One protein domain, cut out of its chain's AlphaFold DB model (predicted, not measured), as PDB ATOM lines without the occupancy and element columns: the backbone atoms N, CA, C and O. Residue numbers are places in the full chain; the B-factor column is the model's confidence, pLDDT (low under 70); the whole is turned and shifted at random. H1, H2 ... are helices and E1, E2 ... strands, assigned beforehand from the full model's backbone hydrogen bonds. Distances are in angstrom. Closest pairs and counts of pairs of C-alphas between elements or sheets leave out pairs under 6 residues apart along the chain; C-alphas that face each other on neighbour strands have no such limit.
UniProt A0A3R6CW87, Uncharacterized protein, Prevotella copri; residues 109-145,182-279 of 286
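What this domain is: This is residues 109 to 145 and 182 to 279 of the 286 residues of an uncharacterized protein of Prevotella copri (UniProt A0A3R6CW87). Two small sheets of three strands each, E1 E5 E6 and E2 E3 E4, sit face to face as a sandwich, partly overlapping, with their strands crossed at 61 degrees. A helical hairpin, H2 and H3, packs on one end of the sandwich, the long H3 over E2, and the short helices H1 and H4 lie toward the opposite end. The printed part has 135 residues, with four named helices and six named strands in the order H1 E1 E2 E3 E4 H2 H3 E5 H4 E6; both sheets are antiparallel and the class is mixed. The whole is compact, with a radius of gyration of the C-alphas of 15.8 A and spans of 51 by 36 by 21 A.

Where its parts are: In the first sheet, E1 is residues 127 to 130, E5 residues 248 to 256, 25.3 A long, and E6 residues 269 to 278, 25.8 A long, ending at C-alpha 278 (-36.332, -1.161, 83.955). E6 bends by 58 degrees at residue 272. In the second, E2 is residues 134 to 142, 25.1 A, E3 residues 187 to 194, 22.9 A, and E4 residues 200 to 204, 13.7 A. H3, residues 226 to 247, is 31.4 A long and begins at C-alpha 226 (-32.382, 24.768, 60.220). H2 is residues 208 to 219, 16.5 A; H1, residues 113 to 121, begins at C-alpha 113 (-57.789, 9.452, 84.631); H4 is residues 258 to 262.

How they stand to each other: E5 is the inner strand between E1 and E6: N 128 and O 254 are 2.9 A apart, N 251 and O 275 2.8 A. In the other sheet E3 is inner: N 139 and O 190 are 2.8 A apart, and in the hairpin E3 and E4, N 193 and O 201 3.0 A. Between the sheets, the closest C-alphas of E4 and E6, Met 204 and Val 270, are 5.3 A apart. H3 and the sheet E2 E3 E4 make two layers, the helix on one face; it runs along the strands at a height over the sheet of 9.3 A. H2 and H3 touch, through residues 229 to 237 of H3 alone, at a steep tilt of 44 degrees, opposite ways; their closest C-alphas, Ser 217 and Ala 233, are 4.7 A apart. H1 is on the sheet E1 E5 E6, and H4 only grazes it. Every O i to N i+4 pair is within hydrogen-bond range in H1, H2 and H4; in H3, 17 of 18 are.

The domain as a whole: The two C-alphas farthest apart, Asn 122 and Asn 224, are 51.8 A apart. Residues 146 to 181 are not printed; C-alphas 145 and 182 are 13.8 A apart across this cut. Of the links printed whole, none is long. The mean pLDDT of the printed part is 95.5, and no printed residue is under 70.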
ATOM      1  N   VAL A 109     -51.167   5.965  92.934       97.19
ATOM      2  CA  VAL A 109     -50.766   5.795  91.534       97.19
ATOM      3  C   VAL A 109     -52.044   5.561  90.740       97.19
ATOM      4  O   VAL A 109     -52.586   4.458  90.750       97.19
ATOM      5  N   TYR A 110     -52.550   6.612  90.103       98.25
ATOM      6  CA  TYR A 110     -53.804   6.546  89.361       98.25
ATOM      7  C   TYR A 110     -53.607   5.722  88.090       98.25
ATOM      8  O   TYR A 110     -52.668   5.958  87.334       98.25
ATOM      9  N   ASP A 111     -54.510   4.787  87.830       97.50
ATOM     10  CA  ASP A 111     -54.613   4.045  86.569       97.50
ATOM     11  C   ASP A 111     -55.856   4.453  85.756       97.50
ATOM     12  O   ASP A 111     -55.962   4.097  84.586       97.50
ATOM     13  N   ASP A 112     -56.765   5.236  86.348       97.88
ATOM     14  CA  ASP A 112     -57.976   5.795  85.746       97.88
ATOM     15  C   ASP A 112     -57.959   7.332  85.829       97.88
ATOM     16  O   ASP A 112     -58.094   7.936  86.900       97.88
ATOM     17  N   MET A 113     -57.819   7.992  84.676       97.31
ATOM     18  CA  MET A 113     -57.789   9.452  84.631       97.31
ATOM     19  C   MET A 113     -59.183  10.097  84.737       97.31
ATOM     20  O   MET A 113     -59.271  11.267  85.103       97.31
ATOM     21  N   THR A 114     -60.287   9.387  84.474       97.75
ATOM     22  CA  THR A 114     -61.637   9.904  84.780       97.75
ATOM     23  C   THR A 114     -61.832  10.033  86.296       97.75
ATOM     24  O   THR A 114     -62.351  11.057  86.747       97.75
ATOM     25  N   ALA A 115     -61.365   9.057  87.086       97.44
ATOM     26  CA  ALA A 115     -61.391   9.135  88.551       97.44
ATOM     27  C   ALA A 115     -60.544  10.311  89.071       97.44
ATOM     28  O   ALA A 115     -61.042  11.142  89.832       97.44
ATOM     29  N   LEU A 116     -59.314  10.455  88.564       98.00
ATOM     30  CA  LEU A 116     -58.432  11.574  88.909       98.00
ATOM     31  C   LEU A 116     -59.070  12.944  88.615       98.00
ATOM     32  O   LEU A 116     -59.027  13.858  89.441       98.00
ATOM     33  N   LEU A 117     -59.689  13.102  87.441       97.69
ATOM     34  CA  LEU A 117     -60.329  14.362  87.050       97.69
ATOM     35  C   LEU A 117     -61.508  14.727  87.963       97.69
ATOM     36  O   LEU A 117     -61.762  15.913  88.175       97.69
ATOM     37  N   LYS A 118     -62.216  13.744  88.534       97.12
ATOM     38  CA  LYS A 118     -63.285  13.995  89.515       97.12
ATOM     39  C   LYS A 118     -62.727  14.610  90.802       97.12
ATOM     40  O   LYS A 118     -63.278  15.591  91.288       97.12
ATOM     41  N   GLU A 119     -61.619  14.084  91.318       97.19
ATOM     42  CA  GLU A 119     -60.940  14.644  92.496       97.19
ATOM     43  C   GLU A 119     -60.342  16.027  92.211       97.19
ATOM     44  O   GLU A 119     -60.433  16.933  93.039       97.19
ATOM     45  N   THR A 120     -59.809  16.216  91.000       96.94
ATOM     46  CA  THR A 120     -59.273  17.505  90.537       96.94
ATOM     47  C   THR A 120     -60.349  18.589  90.528       96.94
ATOM     48  O   THR A 120     -60.108  19.693  91.008       96.94
ATOM     49  N   LYS A 121     -61.560  18.271  90.041       95.38
ATOM     50  CA  LYS A 121     -62.713  19.193  90.042       95.38
ATOM     51  C   LYS A 121     -63.151  19.606  91.448       95.38
ATOM     52  O   LYS A 121     -63.637  20.714  91.629       95.38
ATOM     53  N   ASN A 122     -62.946  18.735  92.433       95.44
ATOM     54  CA  ASN A 122     -63.199  19.029  93.844       95.44
ATOM     55  C   ASN A 122     -62.001  19.714  94.528       95.44
ATOM     56  O   ASN A 122     -61.998  19.864  95.747       95.44
ATOM     57  N   ASN A 123     -60.978  20.108  93.761       95.25
ATOM     58  CA  ASN A 123     -59.744  20.728  94.237       95.25
ATOM     59  C   ASN A 123     -58.997  19.902  95.305       95.25
ATOM     60  O   ASN A 123     -58.316  20.456  96.165       95.25
ATOM     61  N   LEU A 124     -59.118  18.572  95.250       96.00
ATOM     62  CA  LEU A 124     -58.456  17.661  96.192       96.00
ATOM     63  C   LEU A 124     -57.031  17.311  95.762       96.00
ATOM     64  O   LEU A 124     -56.192  16.991  96.598       96.00
ATOM     65  N   VAL A 125     -56.755  17.393  94.459       96.44
ATOM     66  CA  VAL A 125     -55.473  17.024  93.864       96.44
ATOM     67  C   VAL A 125     -55.166  17.917  92.668       96.44
ATOM     68  O   VAL A 125     -56.045  18.275  91.883       96.44
ATOM     69  N   SER A 126     -53.900  18.291  92.519       96.94
ATOM     70  CA  SER A 126     -53.393  19.002  91.342       96.94
ATOM     71  C   SER A 126     -52.040  18.482  90.848       96.94
ATOM     72  O   SER A 126     -51.534  18.949  89.819       96.94
ATOM     73  N   LEU A 127     -51.455  17.524  91.574       97.94
ATOM     74  CA  LEU A 127     -50.282  16.740  91.207       97.94
ATOM     75  C   LEU A 127     -50.603  15.255  91.365       97.94
ATOM     76  O   LEU A 127     -51.114  14.843  92.399       97.94
ATOM     77  N   ALA A 128     -50.285  14.445  90.362       98.00
ATOM     78  CA  ALA A 128     -50.569  13.017  90.413       98.00
ATOM     79  C   ALA A 128     -49.476  12.190  89.741       98.00
ATOM     80  O   ALA A 128     -48.769  12.653  88.842       98.00
ATOM     81  N   VAL A 129     -49.370  10.940  90.186       98.31
ATOM     82  CA  VAL A 129     -48.664   9.887  89.460       98.31
ATOM     83  C   VAL A 129     -49.715   9.126  88.672       98.31
ATOM     84  O   VAL A 129     -50.667   8.611  89.255       98.31
ATOM     85  N   LEU A 130     -49.553   9.074  87.356       98.44
ATOM     86  CA  LEU A 130     -50.445   8.366  86.455       98.44
ATOM     87  C   LEU A 130     -49.705   7.186  85.829       98.44
ATOM     88  O   LEU A 130     -48.603   7.342  85.302       98.44
ATOM     89  N   ARG A 131     -50.332   6.016  85.854       97.62
ATOM     90  CA  ARG A 131     -49.914   4.817  85.137       97.62
ATOM     91  C   ARG A 131     -50.842   4.622  83.935       97.62
ATOM     92  O   ARG A 131     -51.964   4.150  84.111       97.62
ATOM     93  N   PRO A 132     -50.410   4.985  82.717       97.81
ATOM     94  CA  PRO A 132     -51.146   4.627  81.512       97.81
ATOM     95  C   PRO A 132     -51.262   3.109  81.364       97.81
ATOM     96  O   PRO A 132     -50.341   2.373  81.718       97.81
ATOM     97  N   THR A 133     -52.378   2.643  80.809       97.00
ATOM     98  CA  THR A 133     -52.561   1.229  80.447       97.00
ATOM     99  C   THR A 133     -51.936   0.913  79.093       97.00
ATOM    100  O   THR A 133     -51.482  -0.203  78.866       97.00
ATOM    101  N   GLU A 134     -51.897   1.900  78.199       97.25
ATOM    102  CA  GLU A 134     -51.377   1.771  76.842       97.25
ATOM    103  C   GLU A 134     -50.825   3.121  76.375       97.25
ATOM    104  O   GLU A 134     -51.508   4.140  76.487       97.25
ATOM    105  N   PHE A 135     -49.616   3.136  75.815       98.12
ATOM    106  CA  PHE A 135     -49.115   4.272  75.042       98.12
ATOM    107  C   PHE A 135     -49.419   4.035  73.563       98.12
ATOM    108  O   PHE A 135     -49.017   3.016  73.012       98.12
ATOM    109  N   VAL A 136     -50.109   4.985  72.934       98.12
ATOM    110  CA  VAL A 136     -50.580   4.894  71.543       98.12
ATOM    111  C   VAL A 136     -49.593   5.564  70.587       98.12
ATOM    112  O   VAL A 136     -49.226   4.975  69.577       98.12
ATOM    113  N   ASP A 137     -49.125   6.777  70.908       97.88
ATOM    114  CA  ASP A 137     -48.170   7.510  70.062       97.88
ATOM    115  C   ASP A 137     -47.398   8.597  70.837       97.88
ATOM    116  O   ASP A 137     -47.754   8.991  71.952       97.88
ATOM    117  N   PHE A 138     -46.344   9.122  70.214       98.19
ATOM    118  CA  PHE A 138     -45.578  10.285  70.653       98.19
ATOM    119  C   PHE A 138     -45.615  11.381  69.581       98.19
ATOM    120  O   PHE A 138     -44.872  11.359  68.602       98.19
ATOM    121  N   THR A 139     -46.480  12.370  69.761       98.00
ATOM    122  CA  THR A 139     -46.728  13.408  68.749       98.00
ATOM    123  C   THR A 139     -46.001  14.704  69.087       98.00
ATOM    124  O   THR A 139     -45.588  14.933  70.226       98.00
ATOM    125  N   TRP A 140     -45.850  15.577  68.096       97.69
ATOM    126  CA  TRP A 140     -45.336  16.926  68.290       97.69
ATOM    127  C   TRP A 140     -46.146  17.931  67.468       97.69
ATOM    128  O   TRP A 140     -46.801  17.562  66.497       97.69
ATOM    129  N   GLU A 141     -46.128  19.193  67.886       96.62
ATOM    130  CA  GLU A 141     -46.716  20.316  67.149       96.62
ATOM    131  C   GLU A 141     -45.773  21.516  67.178       96.62
ATOM    132  O   GLU A 141     -45.052  21.713  68.162       96.62
ATOM    133  N   GLU A 142     -45.789  22.317  66.116       95.75
ATOM    134  CA  GLU A 142     -45.086  23.600  66.082       95.75
ATOM    135  C   GLU A 142     -45.748  24.613  67.013       95.75
ATOM    136  O   GLU A 142     -46.952  24.577  67.279       95.75
ATOM    137  N   VAL A 143     -44.934  25.524  67.532       92.56
ATOM    138  CA  VAL A 143     -45.380  26.612  68.396       92.56
ATOM    139  C   VAL A 143     -45.110  27.928  67.695       92.56
ATOM    140  O   VAL A 143     -43.981  28.183  67.284       92.56
ATOM    141  N   ASP A 144     -46.121  28.793  67.631       89.62
ATOM    142  CA  ASP A 144     -45.916  30.177  67.217       89.62
ATOM    143  C   ASP A 144     -44.994  30.897  68.214       89.62
ATOM    144  O   ASP A 144     -45.270  31.002  69.415       89.62
ATOM    145  N   MET A 145     -43.870  31.379  67.691       89.75
ATOM    146  CA  MET A 145     -42.813  32.031  68.453       89.75
ATOM    147  C   MET A 145     -42.961  33.554  68.491       89.75
ATOM    148  O   MET A 145     -42.230  34.197  69.242       89.75
ATOM    149  N   ALA A 182     -33.250  31.195  78.849       83.75
ATOM    150  CA  ALA A 182     -33.367  29.892  78.219       83.75
ATOM    151  C   ALA A 182     -33.909  30.035  76.788       83.75
ATOM    152  O   ALA A 182     -34.853  30.778  76.510       83.75
ATOM    153  N   LYS A 183     -33.317  29.279  75.858       87.19
ATOM    154  CA  LYS A 183     -33.817  29.204  74.481       87.19
ATOM    155  C   LYS A 183     -35.204  28.577  74.498       87.19
ATOM    156  O   LYS A 183     -35.375  27.515  75.082       87.19
ATOM    157  N   LYS A 184     -36.196  29.174  73.850       89.12
ATOM    158  CA  LYS A 184     -37.503  28.526  73.719       89.12
ATOM    159  C   LYS A 184     -37.439  27.406  72.690       89.12
ATOM    160  O   LYS A 184     -36.789  27.538  71.658       89.12
ATOM    161  N   ILE A 185     -38.111  26.304  72.997       91.75
ATOM    162  CA  ILE A 185     -38.280  25.188  72.071       91.75
ATOM    163  C   ILE A 185     -39.481  25.516  71.178       91.75
ATOM    164  O   ILE A 185     -40.562  25.756  71.724       91.75
ATOM    165  N   PRO A 186     -39.319  25.526  69.843       94.06
ATOM    166  CA  PRO A 186     -40.392  25.864  68.903       94.06
ATOM    167  C   PRO A 186     -41.368  24.701  68.654       94.06
ATOM    168  O   PRO A 186     -42.146  24.731  67.710       94.06
ATOM    169  N   PHE A 187     -41.342  23.677  69.509       96.00
ATOM    170  CA  PHE A 187     -42.181  22.490  69.408       96.00
ATOM    171  C   PHE A 187     -42.746  22.111  70.776       96.00
ATOM    172  O   PHE A 187     -42.088  22.277  71.808       96.00
ATOM    173  N   ARG A 188     -43.956  21.557  70.786       95.88
ATOM    174  CA  ARG A 188     -44.547  20.884  71.948       95.88
ATOM    175  C   ARG A 188     -44.611  19.399  71.678       95.88
ATOM    176  O   ARG A 188     -45.251  18.976  70.723       95.88
ATOM    177  N   PHE A 189     -44.006  18.620  72.558       98.00
ATOM    178  CA  PHE A 189     -44.066  17.165  72.515       98.00
ATOM    179  C   PHE A 189     -45.220  16.661  73.373       98.00
ATOM    180  O   PHE A 189     -45.510  17.238  74.425       98.00
ATOM    181  N   LYS A 190     -45.891  15.601  72.927       98.38
ATOM    182  CA  LYS A 190     -47.071  15.045  73.589       98.38
ATOM    183  C   LYS A 190     -47.033  13.522  73.570       98.38
ATOM    184  O   LYS A 190     -46.739  12.929  72.535       98.38
ATOM    185  N   TYR A 191     -47.436  12.894  74.669       98.50
ATOM    186  CA  TYR A 191     -47.841  11.488  74.626       98.50
ATOM    187  C   TYR A 191     -49.328  11.379  74.307       98.50
ATOM    188  O   TYR A 191     -50.139  12.157  74.819       98.50
ATOM    189  N   VAL A 192     -49.664  10.385  73.490       98.44
ATOM    190  CA  VAL A 192     -51.019   9.868  73.297       98.44
ATOM    191  C   VAL A 192     -51.093   8.527  74.015       98.44
ATOM    192  O   VAL A 192     -50.265   7.651  73.770       98.44
ATOM    193  N   PHE A 193     -52.035   8.373  74.937       98.44
ATOM    194  CA  PHE A 193     -52.137   7.178  75.771       98.44
ATOM    195  C   PHE A 193     -53.577   6.927  76.221       98.44
ATOM    196  O   PHE A 193     -54.423   7.822  76.164       98.44
ATOM    197  N   LYS A 194     -53.839   5.716  76.707       98.44
ATOM    198  CA  LYS A 194     -55.089   5.332  77.367       98.44
ATOM    199  C   LYS A 194     -54.845   5.019  78.837       98.44
ATOM    200  O   LYS A 194     -53.731   4.701  79.260       98.44
ATOM    201  N   THR A 195     -55.912   5.126  79.608       98.25
ATOM    202  CA  THR A 195     -55.988   4.681  81.003       98.25
ATOM    203  C   THR A 195     -57.057   3.600  81.130       98.25
ATOM    204  O   THR A 195     -57.699   3.246  80.141       98.25
ATOM    205  N   ARG A 196     -57.268   3.070  82.336       98.00
ATOM    206  CA  ARG A 196     -58.230   1.997  82.621       98.00
ATOM    207  C   ARG A 196     -59.653   2.291  82.138       98.00
ATOM    208  O   ARG A 196     -60.377   1.369  81.780       98.00
ATOM    209  N   ASP A 197     -60.032   3.560  82.061       97.25
ATOM    210  CA  ASP A 197     -61.309   4.001  81.496       97.25
ATOM    211  C   ASP A 197     -61.405   3.900  79.958       97.25
ATOM    212  O   ASP A 197     -62.400   4.328  79.376       97.25
ATOM    213  N   GLY A 198     -60.368   3.389  79.286       97.44
ATOM    214  CA  GLY A 198     -60.321   3.132  77.846       97.44
ATOM    215  C   GLY A 198     -60.231   4.378  76.963       97.44
ATOM    216  O   GLY A 198     -60.114   4.254  75.744       97.44
ATOM    217  N   LYS A 199     -60.267   5.584  77.542       97.56
ATOM    218  CA  LYS A 199     -60.278   6.840  76.781       97.56
ATOM    219  C   LYS A 199     -58.868   7.242  76.375       97.56
ATOM    220  O   LYS A 199     -57.980   7.374  77.222       97.56
ATOM    221  N   GLU A 200     -58.701   7.520  75.089       97.88
ATOM    222  CA  GLU A 200     -57.479   8.111  74.563       97.88
ATOM    223  C   GLU A 200     -57.348   9.572  75.003       97.88
ATOM    224  O   GLU A 200     -58.303  10.352  74.975       97.88
ATOM    225  N   ARG A 201     -56.142   9.945  75.428       97.12
ATOM    226  CA  ARG A 201     -55.799  11.300  75.845       97.12
ATOM    227  C   ARG A 201     -54.465  11.709  75.269       97.12
ATOM    228  O   ARG A 201     -53.555  10.898  75.133       97.12
ATOM    229  N   ARG A 202     -54.345  13.006  74.999       97.94
ATOM    230  CA  ARG A 202     -53.130  13.630  74.487       97.94
ATOM    231  C   ARG A 202     -52.660  14.707  75.457       97.94
ATOM    232  O   ARG A 202     -53.322  15.733  75.586       97.94
ATOM    233  N   LEU A 203     -51.527  14.484  76.121       97.88
ATOM    234  CA  LEU A 203     -50.963  15.434  77.086       97.88
ATOM    235  C   LEU A 203     -49.588  15.932  76.651       97.88
ATOM    236  O   LEU A 203     -48.738  15.149  76.234       97.88
ATOM    237  N   MET A 204     -49.376  17.241  76.793       97.25
ATOM    238  CA  MET A 204     -48.095  17.903  76.548       97.25
ATOM    239  C   MET A 204     -47.077  17.580  77.635       97.25
ATOM    240  O   MET A 204     -47.444  17.493  78.802       97.25
ATOM    241  N   ILE A 205     -45.809  17.451  77.247       97.50
ATOM    242  CA  ILE A 205     -44.673  17.268  78.150       97.50
ATOM    243  C   ILE A 205     -43.979  18.617  78.357       97.50
ATOM    244  O   ILE A 205     -43.423  19.187  77.421       97.50
ATOM    245  N   GLU A 206     -44.009  19.115  79.591       95.38
ATOM    246  CA  GLU A 206     -43.367  20.361  80.029       95.38
ATOM    247  C   GLU A 206     -42.086  20.123  80.849       95.38
ATOM    248  O   GLU A 206     -41.512  21.077  81.361       95.38
ATOM    249  N   ASP A 207     -41.622  18.880  80.992       92.88
ATOM    250  CA  ASP A 207     -40.391  18.536  81.725       92.88
ATOM    251  C   ASP A 207     -39.151  19.239  81.132       92.88
ATOM    252  O   ASP A 207     -39.008  19.371  79.919       92.88
ATOM    253  N   TRP A 208     -38.206  19.672  81.966       92.88
ATOM    254  CA  TRP A 208     -36.951  20.285  81.510       92.88
ATOM    255  C   TRP A 208     -36.115  19.337  80.636       92.88
ATOM    256  O   TRP A 208     -35.463  19.766  79.680       92.88
ATOM    257  N   GLU A 209     -36.145  18.038  80.943       94.12
ATOM    258  CA  GLU A 209     -35.284  17.033  80.310       94.12
ATOM    259  C   GLU A 209     -35.571  16.853  78.814       94.12
ATOM    260  O   GLU A 209     -34.627  16.752  78.026       94.12
ATOM    261  N   ILE A 210     -36.842  16.907  78.394       95.31
ATOM    262  CA  ILE A 210     -37.198  16.790  76.971       95.31
ATOM    263  C   ILE A 210     -36.670  17.980  76.173       95.31
ATOM    264  O   ILE A 210     -36.186  17.838  75.050       95.31
ATOM    265  N   GLY A 211     -36.704  19.159  76.792       93.88
ATOM    266  CA  GLY A 211     -36.217  20.383  76.194       93.88
ATOM    267  C   GLY A 211     -34.711  20.392  76.017       93.88
ATOM    268  O   GLY A 211     -34.205  20.735  74.948       93.88
ATOM    269  N   MET A 212     -33.989  19.938  77.037       94.50
ATOM    270  CA  MET A 212     -32.543  19.777  76.945       94.50
ATOM    271  C   MET A 212     -32.141  18.705  75.938       94.50
ATOM    272  O   MET A 212     -31.176  18.910  75.201       94.50
ATOM    273  N   LEU A 213     -32.886  17.600  75.850       96.12
ATOM    274  CA  LEU A 213     -32.657  16.586  74.823       96.12
ATOM    275  C   LEU A 213     -32.821  17.172  73.417       96.12
ATOM    276  O   LEU A 213     -31.953  16.953  72.569       96.12
ATOM    277  N   PHE A 214     -33.882  17.947  73.182       96.94
ATOM    278  CA  PHE A 214     -34.098  18.627  71.908       96.94
ATOM    279  C   PHE A 214     -32.943  19.584  71.584       96.94
ATOM    280  O   PHE A 214     -32.341  19.478  70.518       96.94
ATOM    281  N   LEU A 215     -32.582  20.478  72.510       94.56
ATOM    282  CA  LEU A 215     -31.520  21.465  72.291       94.56
ATOM    283  C   LEU A 215     -30.154  20.815  72.045       94.56
ATOM    284  O   LEU A 215     -29.412  21.264  71.171       94.56
ATOM    285  N   ASN A 216     -29.827  19.752  72.782       94.81
ATOM    286  CA  ASN A 216     -28.592  18.999  72.580       94.81
ATOM    287  C   ASN A 216     -28.595  18.277  71.229       94.81
ATOM    288  O   ASN A 216     -27.587  18.292  70.524       94.81
ATOM    289  N   SER A 217     -29.726  17.686  70.840       95.88
ATOM    290  CA  SER A 217     -29.867  17.014  69.546       95.88
ATOM    291  C   SER A 217     -29.763  18.002  68.384       95.88
ATOM    292  O   SER A 217     -29.058  17.722  67.423       95.88
ATOM    293  N   TYR A 218     -30.373  19.182  68.516       95.00
ATOM    294  CA  TYR A 218     -30.279  20.274  67.546       95.00
ATOM    295  C   TYR A 218     -28.849  20.811  67.419       95.00
ATOM    296  O   TYR A 218     -28.350  21.003  66.312       95.00
ATOM    297  N   LYS A 219     -28.161  21.027  68.549       93.88
ATOM    298  CA  LYS A 219     -26.773  21.513  68.568       93.88
ATOM    299  C   LYS A 219     -25.809  20.533  67.893       93.88
ATOM    300  O   LYS A 219     -24.891  20.973  67.213       93.88
ATOM    301  N   ASN A 220     -26.022  19.234  68.092       94.19
ATOM    302  CA  ASN A 220     -25.156  18.167  67.583       94.19
ATOM    303  C   ASN A 220     -25.640  17.574  66.247       94.19
ATOM    304  O   ASN A 220     -25.149  16.525  65.831       94.19
ATOM    305  N   SER A 221     -26.636  18.195  65.617       94.38
ATOM    306  CA  SER A 221     -27.190  17.754  64.339       94.38
ATOM    307  C   SER A 221     -26.194  17.966  63.201       94.38
ATOM    308  O   SER A 221     -25.504  18.987  63.164       94.38
ATOM    309  N   LYS A 222     -26.170  17.036  62.239       93.62
ATOM    310  CA  LYS A 222     -25.336  17.135  61.028       93.62
ATOM    311  C   LYS A 222     -26.035  17.849  59.869       93.62
ATOM    312  O   LYS A 222     -25.384  18.136  58.872       93.62
ATOM    313  N   GLY A 223     -27.336  18.128  59.997       90.75
ATOM    314  CA  GLY A 223     -28.089  18.916  59.016       90.75
ATOM    315  C   GLY A 223     -27.444  20.275  58.718       90.75
ATOM    316  O   GLY A 223     -26.934  20.943  59.623       90.75
ATOM    317  N   ASN A 224     -27.494  20.694  57.457       91.75
ATOM    318  CA  ASN A 224     -26.942  21.961  56.988       91.75
ATOM    319  C   ASN A 224     -27.961  23.096  57.130       91.75
ATOM    320  O   ASN A 224     -27.588  24.226  57.448       91.75
ATOM    321  N   THR A 225     -29.251  22.792  56.966       95.38
ATOM    322  CA  THR A 225     -30.343  23.762  57.130       95.38
ATOM    323  C   THR A 225     -30.976  23.684  58.521       95.38
ATOM    324  O   THR A 225     -30.868  22.684  59.233       95.38
ATOM    325  N   GLN A 226     -31.661  24.751  58.941       92.69
ATOM    326  CA  GLN A 226     -32.382  24.768  60.220       92.69
ATOM    327  C   GLN A 226     -33.487  23.702  60.271       92.69
ATOM    328  O   GLN A 226     -33.647  23.036  61.293       92.69
ATOM    329  N   GLU A 227     -34.203  23.500  59.165       93.94
ATOM    330  CA  GLU A 227     -35.257  22.488  59.053       93.94
ATOM    331  C   GLU A 227     -34.708  21.065  59.185       93.94
ATOM    332  O   GLU A 227     -35.277  20.253  59.915       93.94
ATOM    333  N   GLU A 228     -33.580  20.763  58.536       95.50
ATOM    334  CA  GLU A 228     -32.897  19.473  58.686       95.50
ATOM    335  C   GLU A 228     -32.485  19.239  60.140       95.50
ATOM    336  O   GLU A 228     -32.732  18.163  60.690       95.50
ATOM    337  N   LYS A 229     -31.930  20.268  60.794       96.31
ATOM    338  CA  LYS A 229     -31.551  20.184  62.209       96.31
ATOM    339  C   LYS A 229     -32.746  19.955  63.127       96.31
ATOM    340  O   LYS A 229     -32.636  19.198  64.093       96.31
ATOM    341  N   TYR A 230     -33.888  20.582  62.848       96.56
ATOM    342  CA  TYR A 230     -35.119  20.333  63.595       96.56
ATOM    343  C   TYR A 230     -35.648  18.922  63.380       96.56
ATOM    344  O   TYR A 230     -35.948  18.252  64.366       96.56
ATOM    345  N   LYS A 231     -35.696  18.437  62.136       96.38
ATOM    346  CA  LYS A 231     -36.122  17.063  61.830       96.38
ATOM    347  C   LYS A 231     -35.257  16.034  62.561       96.38
ATOM    348  O   LYS A 231     -35.799  15.148  63.222       96.38
ATOM    349  N   GLU A 232     -33.931  16.190  62.528       97.12
ATOM    350  CA  GLU A 232     -33.008  15.295  63.240       97.12
ATOM    351  C   GLU A 232     -33.228  15.349  64.765       97.12
ATOM    352  O   GLU A 232     -33.287  14.313  65.432       97.12
ATOM    353  N   ALA A 233     -33.403  16.550  65.329       97.56
ATOM    354  CA  ALA A 233     -33.631  16.727  66.759       97.56
ATOM    355  C   ALA A 233     -34.968  16.134  67.230       97.56
ATOM    356  O   ALA A 233     -35.006  15.457  68.257       97.56
ATOM    357  N   ILE A 234     -36.050  16.352  66.478       97.88
ATOM    358  CA  ILE A 234     -37.376  15.786  66.754       97.88
ATOM    359  C   ILE A 234     -37.327  14.259  66.690       97.88
ATOM    360  O   ILE A 234     -37.843  13.610  67.601       97.88
ATOM    361  N   SER A 235     -36.674  13.686  65.671       97.56
ATOM    362  CA  SER A 235     -36.507  12.232  65.552       97.56
ATOM    363  C   SER A 235     -35.805  11.663  66.780       97.56
ATOM    364  O   SER A 235     -36.336  10.769  67.424       97.56
ATOM    365  N   LYS A 236     -34.675  12.250  67.192       97.88
ATOM    366  CA  LYS A 236     -33.927  11.808  68.382       97.88
ATOM    367  C   LYS A 236     -34.743  11.901  69.672       97.88
ATOM    368  O   LYS A 236     -34.648  11.019  70.527       97.88
ATOM    369  N   VAL A 237     -35.546  12.956  69.825       97.94
ATOM    370  CA  VAL A 237     -36.467  13.094  70.962       97.94
ATOM    371  C   VAL A 237     -37.515  11.982  70.934       97.94
ATOM    372  O   VAL A 237     -37.698  11.312  71.952       97.94
ATOM    373  N   ARG A 238     -38.153  11.748  69.779       97.62
ATOM    374  CA  ARG A 238     -39.135  10.672  69.599       97.62
ATOM    375  C   ARG A 238     -38.517   9.309  69.885       97.62
ATOM    376  O   ARG A 238     -39.071   8.582  70.695       97.62
ATOM    377  N   ASP A 239     -37.362   8.988  69.315       97.38
ATOM    378  CA  ASP A 239     -36.692   7.696  69.501       97.38
ATOM    379  C   ASP A 239     -36.379   7.427  70.975       97.38
ATOM    380  O   ASP A 239     -36.574   6.318  71.477       97.38
ATOM    381  N   LYS A 240     -35.935   8.456  71.708       97.00
ATOM    382  CA  LYS A 240     -35.630   8.335  73.134       97.00
ATOM    383  C   LYS A 240     -36.892   8.136  73.974       97.00
ATOM    384  O   LYS A 240     -36.951   7.186  74.752       97.00
ATOM    385  N   TYR A 241     -37.888   9.010  73.816       97.25
ATOM    386  CA  TYR A 241     -39.110   8.990  74.629       97.25
ATOM    387  C   TYR A 241     -40.034   7.826  74.268       97.25
ATOM    388  O   TYR A 241     -40.645   7.212  75.144       97.25
ATOM    389  N   TRP A 242     -40.112   7.462  72.993       96.75
ATOM    390  CA  TRP A 242     -40.809   6.256  72.565       96.75
ATOM    391  C   TRP A 242     -40.046   4.987  72.974       96.75
ATOM    392  O   TRP A 242     -40.644   3.993  73.377       96.75
ATOM    393  N   GLY A 243     -38.712   5.037  72.988       95.38
ATOM    394  CA  GLY A 243     -37.881   3.948  73.494       95.38
ATOM    395  C   GLY A 243     -38.144   3.605  74.965       95.38
ATOM    396  O   GLY A 243     -38.117   2.422  75.310       95.38
ATOM    397  N   PHE A 244     -38.447   4.598  75.814       94.69
ATOM    398  CA  PHE A 244     -38.840   4.364  77.212       94.69
ATOM    399  C   PHE A 244     -40.084   3.477  77.298       94.69
ATOM    400  O   PHE A 244     -40.057   2.437  77.946       94.69
ATOM    401  N   VAL A 245     -41.157   3.830  76.583       93.94
ATOM    402  CA  VAL A 245     -42.438   3.103  76.690       93.94
ATOM    403  C   VAL A 245     -42.346   1.668  76.161       93.94
ATOM    404  O   VAL A 245     -43.051   0.779  76.636       93.94
ATOM    405  N   GLN A 246     -41.442   1.407  75.213       89.75
ATOM    406  CA  GLN A 246     -41.226   0.068  74.666       89.75
ATOM    407  C   GLN A 246     -40.454  -0.839  75.641       89.75
ATOM    408  O   GLN A 246     -40.793  -2.014  75.816       89.75
ATOM    409  N   LYS A 247     -39.418  -0.304  76.294       89.19
ATOM    410  CA  LYS A 247     -38.413  -1.104  77.020       89.19
ATOM    411  C   LYS A 247     -38.596  -1.104  78.536       89.19
ATOM    412  O   LYS A 247     -38.145  -2.029  79.206       89.19
ATOM    413  N   GLU A 248     -39.264  -0.096  79.078       91.12
ATOM    414  CA  GLU A 248     -39.272   0.222  80.506       91.12
ATOM    415  C   GLU A 248     -40.706   0.348  81.038       91.12
ATOM    416  O   GLU A 248     -41.673   0.416  80.278       91.12
ATOM    417  N   GLU A 249     -40.863   0.310  82.358       93.00
ATOM    418  CA  GLU A 249     -42.097   0.734  83.016       93.00
ATOM    419  C   GLU A 249     -42.082   2.261  83.103       93.00
ATOM    420  O   GLU A 249     -41.127   2.843  83.624       93.00
ATOM    421  N   VAL A 250     -43.135   2.905  82.594       96.56
ATOM    422  CA  VAL A 250     -43.260   4.365  82.561       96.56
ATOM    423  C   VAL A 250     -44.430   4.813  83.430       96.56
ATOM    424  O   VAL A 250     -45.564   4.374  83.243       96.56
ATOM    425  N   LEU A 251     -44.151   5.737  84.347       97.69
ATOM    426  CA  LEU A 251     -45.142   6.477  85.120       97.69
ATOM    427  C   LEU A 251     -45.057   7.955  84.735       97.69
ATOM    428  O   LEU A 251     -43.980   8.554  84.688       97.69
ATOM    429  N   LEU A 252     -46.207   8.561  84.464       98.44
ATOM    430  CA  LEU A 252     -46.301   9.975  84.135       98.44
ATOM    431  C   LEU A 252     -46.526  10.771  85.419       98.44
ATOM    432  O   LEU A 252     -47.516  10.576  86.119       98.44
ATOM    433  N   LEU A 253     -45.615  11.692  85.717       98.31
ATOM    434  CA  LEU A 253     -45.823  12.702  86.744       98.31
ATOM    435  C   LEU A 253     -46.563  13.856  86.075       98.31
ATOM    436  O   LEU A 253     -46.025  14.508  85.175       98.31
ATOM    437  N   ILE A 254     -47.810  14.079  86.473       98.44
ATOM    438  CA  ILE A 254     -48.695  15.062  85.847       98.44
ATOM    439  C   ILE A 254     -49.076  16.157  86.839       98.44
ATOM    440  O   ILE A 254     -49.226  15.918  88.036       98.44
ATOM    441  N   GLY A 255     -49.237  17.375  86.331       97.69
ATOM    442  CA  GLY A 255     -49.665  18.524  87.117       97.69
ATOM    443  C   GLY A 255     -50.634  19.401  86.346       97.69
ATOM    444  O   GLY A 255     -50.554  19.491  85.123       97.69
ATOM    445  N   THR A 256     -51.562  20.042  87.049       97.25
ATOM    446  CA  THR A 256     -52.503  20.964  86.408       97.25
ATOM    447  C   THR A 256     -51.860  22.316  86.119       97.25
ATOM    448  O   THR A 256     -51.020  22.805  86.880       97.25
ATOM    449  N   GLN A 257     -52.274  22.967  85.035       93.94
ATOM    450  CA  GLN A 257     -51.949  24.373  84.790       93.94
ATOM    451  C   GLN A 257     -52.938  25.272  85.552       93.94
ATOM    452  O   GLN A 257     -54.147  25.091  85.436       93.94
ATOM    453  N   TYR A 258     -52.436  26.269  86.296       92.81
ATOM    454  CA  TYR A 258     -53.236  27.113  87.207       92.81
ATOM    455  C   TYR A 258     -54.492  27.707  86.548       92.81
ATOM    456  O   TYR A 258     -55.592  27.595  87.085       92.81
ATOM    457  N   LYS A 259     -54.341  28.287  85.348       93.19
ATOM    458  CA  LYS A 259     -55.456  28.873  84.590       93.19
ATOM    459  C   LYS A 259     -56.567  27.848  84.339       93.19
ATOM    460  O   LYS A 259     -57.724  28.125  84.620       93.19
ATOM    461  N   TRP A 260     -56.221  26.673  83.816       95.50
ATOM    462  CA  TRP A 260     -57.202  25.649  83.447       95.50
ATOM    463  C   TRP A 260     -57.775  24.910  84.652       95.50
ATOM    464  O   TRP A 260     -58.932  24.505  84.609       95.50
ATOM    465  N   HIS A 261     -56.990  24.783  85.725       94.88
ATOM    466  CA  HIS A 261     -57.447  24.255  87.009       94.88
ATOM    467  C   HIS A 261     -58.597  25.099  87.561       94.88
ATOM    468  O   HIS A 261     -59.673  24.573  87.809       94.88
ATOM    469  N   ASN A 262     -58.416  26.420  87.654       91.62
ATOM    470  CA  ASN A 262     -59.452  27.315  88.186       91.62
ATOM    471  C   ASN A 262     -60.654  27.500  87.260       91.62
ATOM    472  O   ASN A 262     -61.750  27.788  87.729       91.62
ATOM    473  N   LEU A 263     -60.465  27.329  85.951       93.50
ATOM    474  CA  LEU A 263     -61.571  27.316  84.992       93.50
ATOM    475  C   LEU A 263     -62.318  25.974  84.965       93.50
ATOM    476  O   LEU A 263     -63.216  25.813  84.143       93.50
ATOM    477  N   ASN A 264     -61.948  25.008  85.816       90.31
ATOM    478  CA  ASN A 264     -62.506  23.654  85.825       90.31
ATOM    479  C   ASN A 264     -62.526  23.021  84.426       90.31
ATOM    480  O   ASN A 264     -63.497  22.371  84.025       90.31
ATOM    481  N   ALA A 265     -61.444  23.230  83.667       93.69
ATOM    482  CA  ALA A 265     -61.326  22.698  82.321       93.69
ATOM    483  C   ALA A 265     -61.492  21.165  82.337       93.69
ATOM    484  O   ALA A 265     -61.045  20.513  83.286       93.69
ATOM    485  N   PRO A 266     -62.070  20.552  81.286       93.00
ATOM    486  CA  PRO A 266     -62.293  19.106  81.248       93.00
ATOM    487  C   PRO A 266     -61.032  18.266  81.487       93.00
ATOM    488  O   PRO A 266     -61.122  17.174  82.041       93.00
ATOM    489  N   ASN A 267     -59.867  18.776  81.078       93.88
ATOM    490  CA  ASN A 267     -58.568  18.177  81.346       93.88
ATOM    491  C   ASN A 267     -57.507  19.280  81.524       93.88
ATOM    492  O   ASN A 267     -57.003  19.799  80.528       93.88
ATOM    493  N   PRO A 268     -57.178  19.670  82.769       96.38
ATOM    494  CA  PRO A 268     -56.224  20.744  83.039       96.38
ATOM    495  C   PRO A 268     -54.768  20.258  83.136       96.38
ATOM    496  O   PRO A 268     -53.887  21.060  83.456       96.38
ATOM    497  N   TYR A 269     -54.511  18.962  82.931       97.94
ATOM    498  CA  TYR A 269     -53.213  18.341  83.175       97.94
ATOM    499  C   TYR A 269     -52.228  18.506  82.018       97.94
ATOM    500  O   TYR A 269     -52.579  18.437  80.843       97.94
ATOM    501  N   VAL A 270     -50.957  18.617  82.387       98.00
ATOM    502  CA  VAL A 270     -49.787  18.423  81.529       98.00
ATOM    503  C   VAL A 270     -48.839  17.431  82.202       98.00
ATOM    504  O   VAL A 270     -48.862  17.254  83.422       98.00
ATOM    505  N   ILE A 271     -48.005  16.765  81.412       98.38
ATOM    506  CA  ILE A 271     -46.938  15.894  81.903       98.38
ATOM    507  C   ILE A 271     -45.777  16.785  82.321       98.38
ATOM    508  O   ILE A 271     -45.151  17.437  81.492       98.38
ATOM    509  N   ILE A 272     -45.489  16.811  83.613       97.38
ATOM    510  CA  ILE A 272     -44.412  17.618  84.193       97.38
ATOM    511  C   ILE A 272     -43.145  16.786  84.428       97.38
ATOM    512  O   ILE A 272     -42.066  17.343  84.586       97.38
ATOM    513  N   GLY A 273     -43.255  15.456  84.400       97.06
ATOM    514  CA  GLY A 273     -42.117  14.544  84.411       97.06
ATOM    515  C   GLY A 273     -42.473  13.184  83.823       97.06
ATOM    516  O   GLY A 273     -43.594  12.702  83.984       97.06
ATOM    517  N   VAL A 274     -41.511  12.555  83.154       97.38
ATOM    518  CA  VAL A 274     -41.633  11.175  82.666       97.38
ATOM    519  C   VAL A 274     -40.691  10.314  83.489       97.38
ATOM    520  O   VAL A 274     -39.477  10.360  83.304       97.38
ATOM    521  N   PHE A 275     -41.241   9.561  84.437       96.44
ATOM    522  CA  PHE A 275     -40.459   8.585  85.173       96.44
ATOM    523  C   PHE A 275     -40.471   7.265  84.416       96.44
ATOM    524  O   PHE A 275     -41.528   6.757  84.057       96.44
ATOM    525  N   HIS A 276     -39.290   6.711  84.191       93.94
ATOM    526  CA  HIS A 276     -39.105   5.433  83.532       93.94
ATOM    527  C   HIS A 276     -38.165   4.581  84.379       93.94
ATOM    528  O   HIS A 276     -37.307   5.119  85.074       93.94
ATOM    529  N   CYS A 277     -38.335   3.265  84.364       91.62
ATOM    530  CA  CYS A 277     -37.476   2.345  85.103       91.62
ATOM    531  C   CYS A 277     -37.475   0.953  84.449       91.62
ATOM    532  O   CYS A 277     -38.467   0.568  83.827       91.62
ATOM    533  N   PRO A 278     -36.387   0.171  84.559       87.69
ATOM    534  CA  PRO A 278     -36.332  -1.161  83.955       87.69
ATOM    535  C   PRO A 278     -37.485  -2.073  84.417       87.69
ATOM    536  O   PRO A 278     -37.869  -2.046  85.583       87.69
ATOM    537  N   LYS A 279     -38.034  -2.905  83.519       75.38
ATOM    538  CA  LYS A 279     -39.150  -3.822  83.847       75.38
ATOM    539  C   LYS A 279     -38.727  -4.975  84.770       75.38
ATOM    540  O   LYS A 279     -39.482  -5.365  85.649       75.38
TER     541      LYS A 279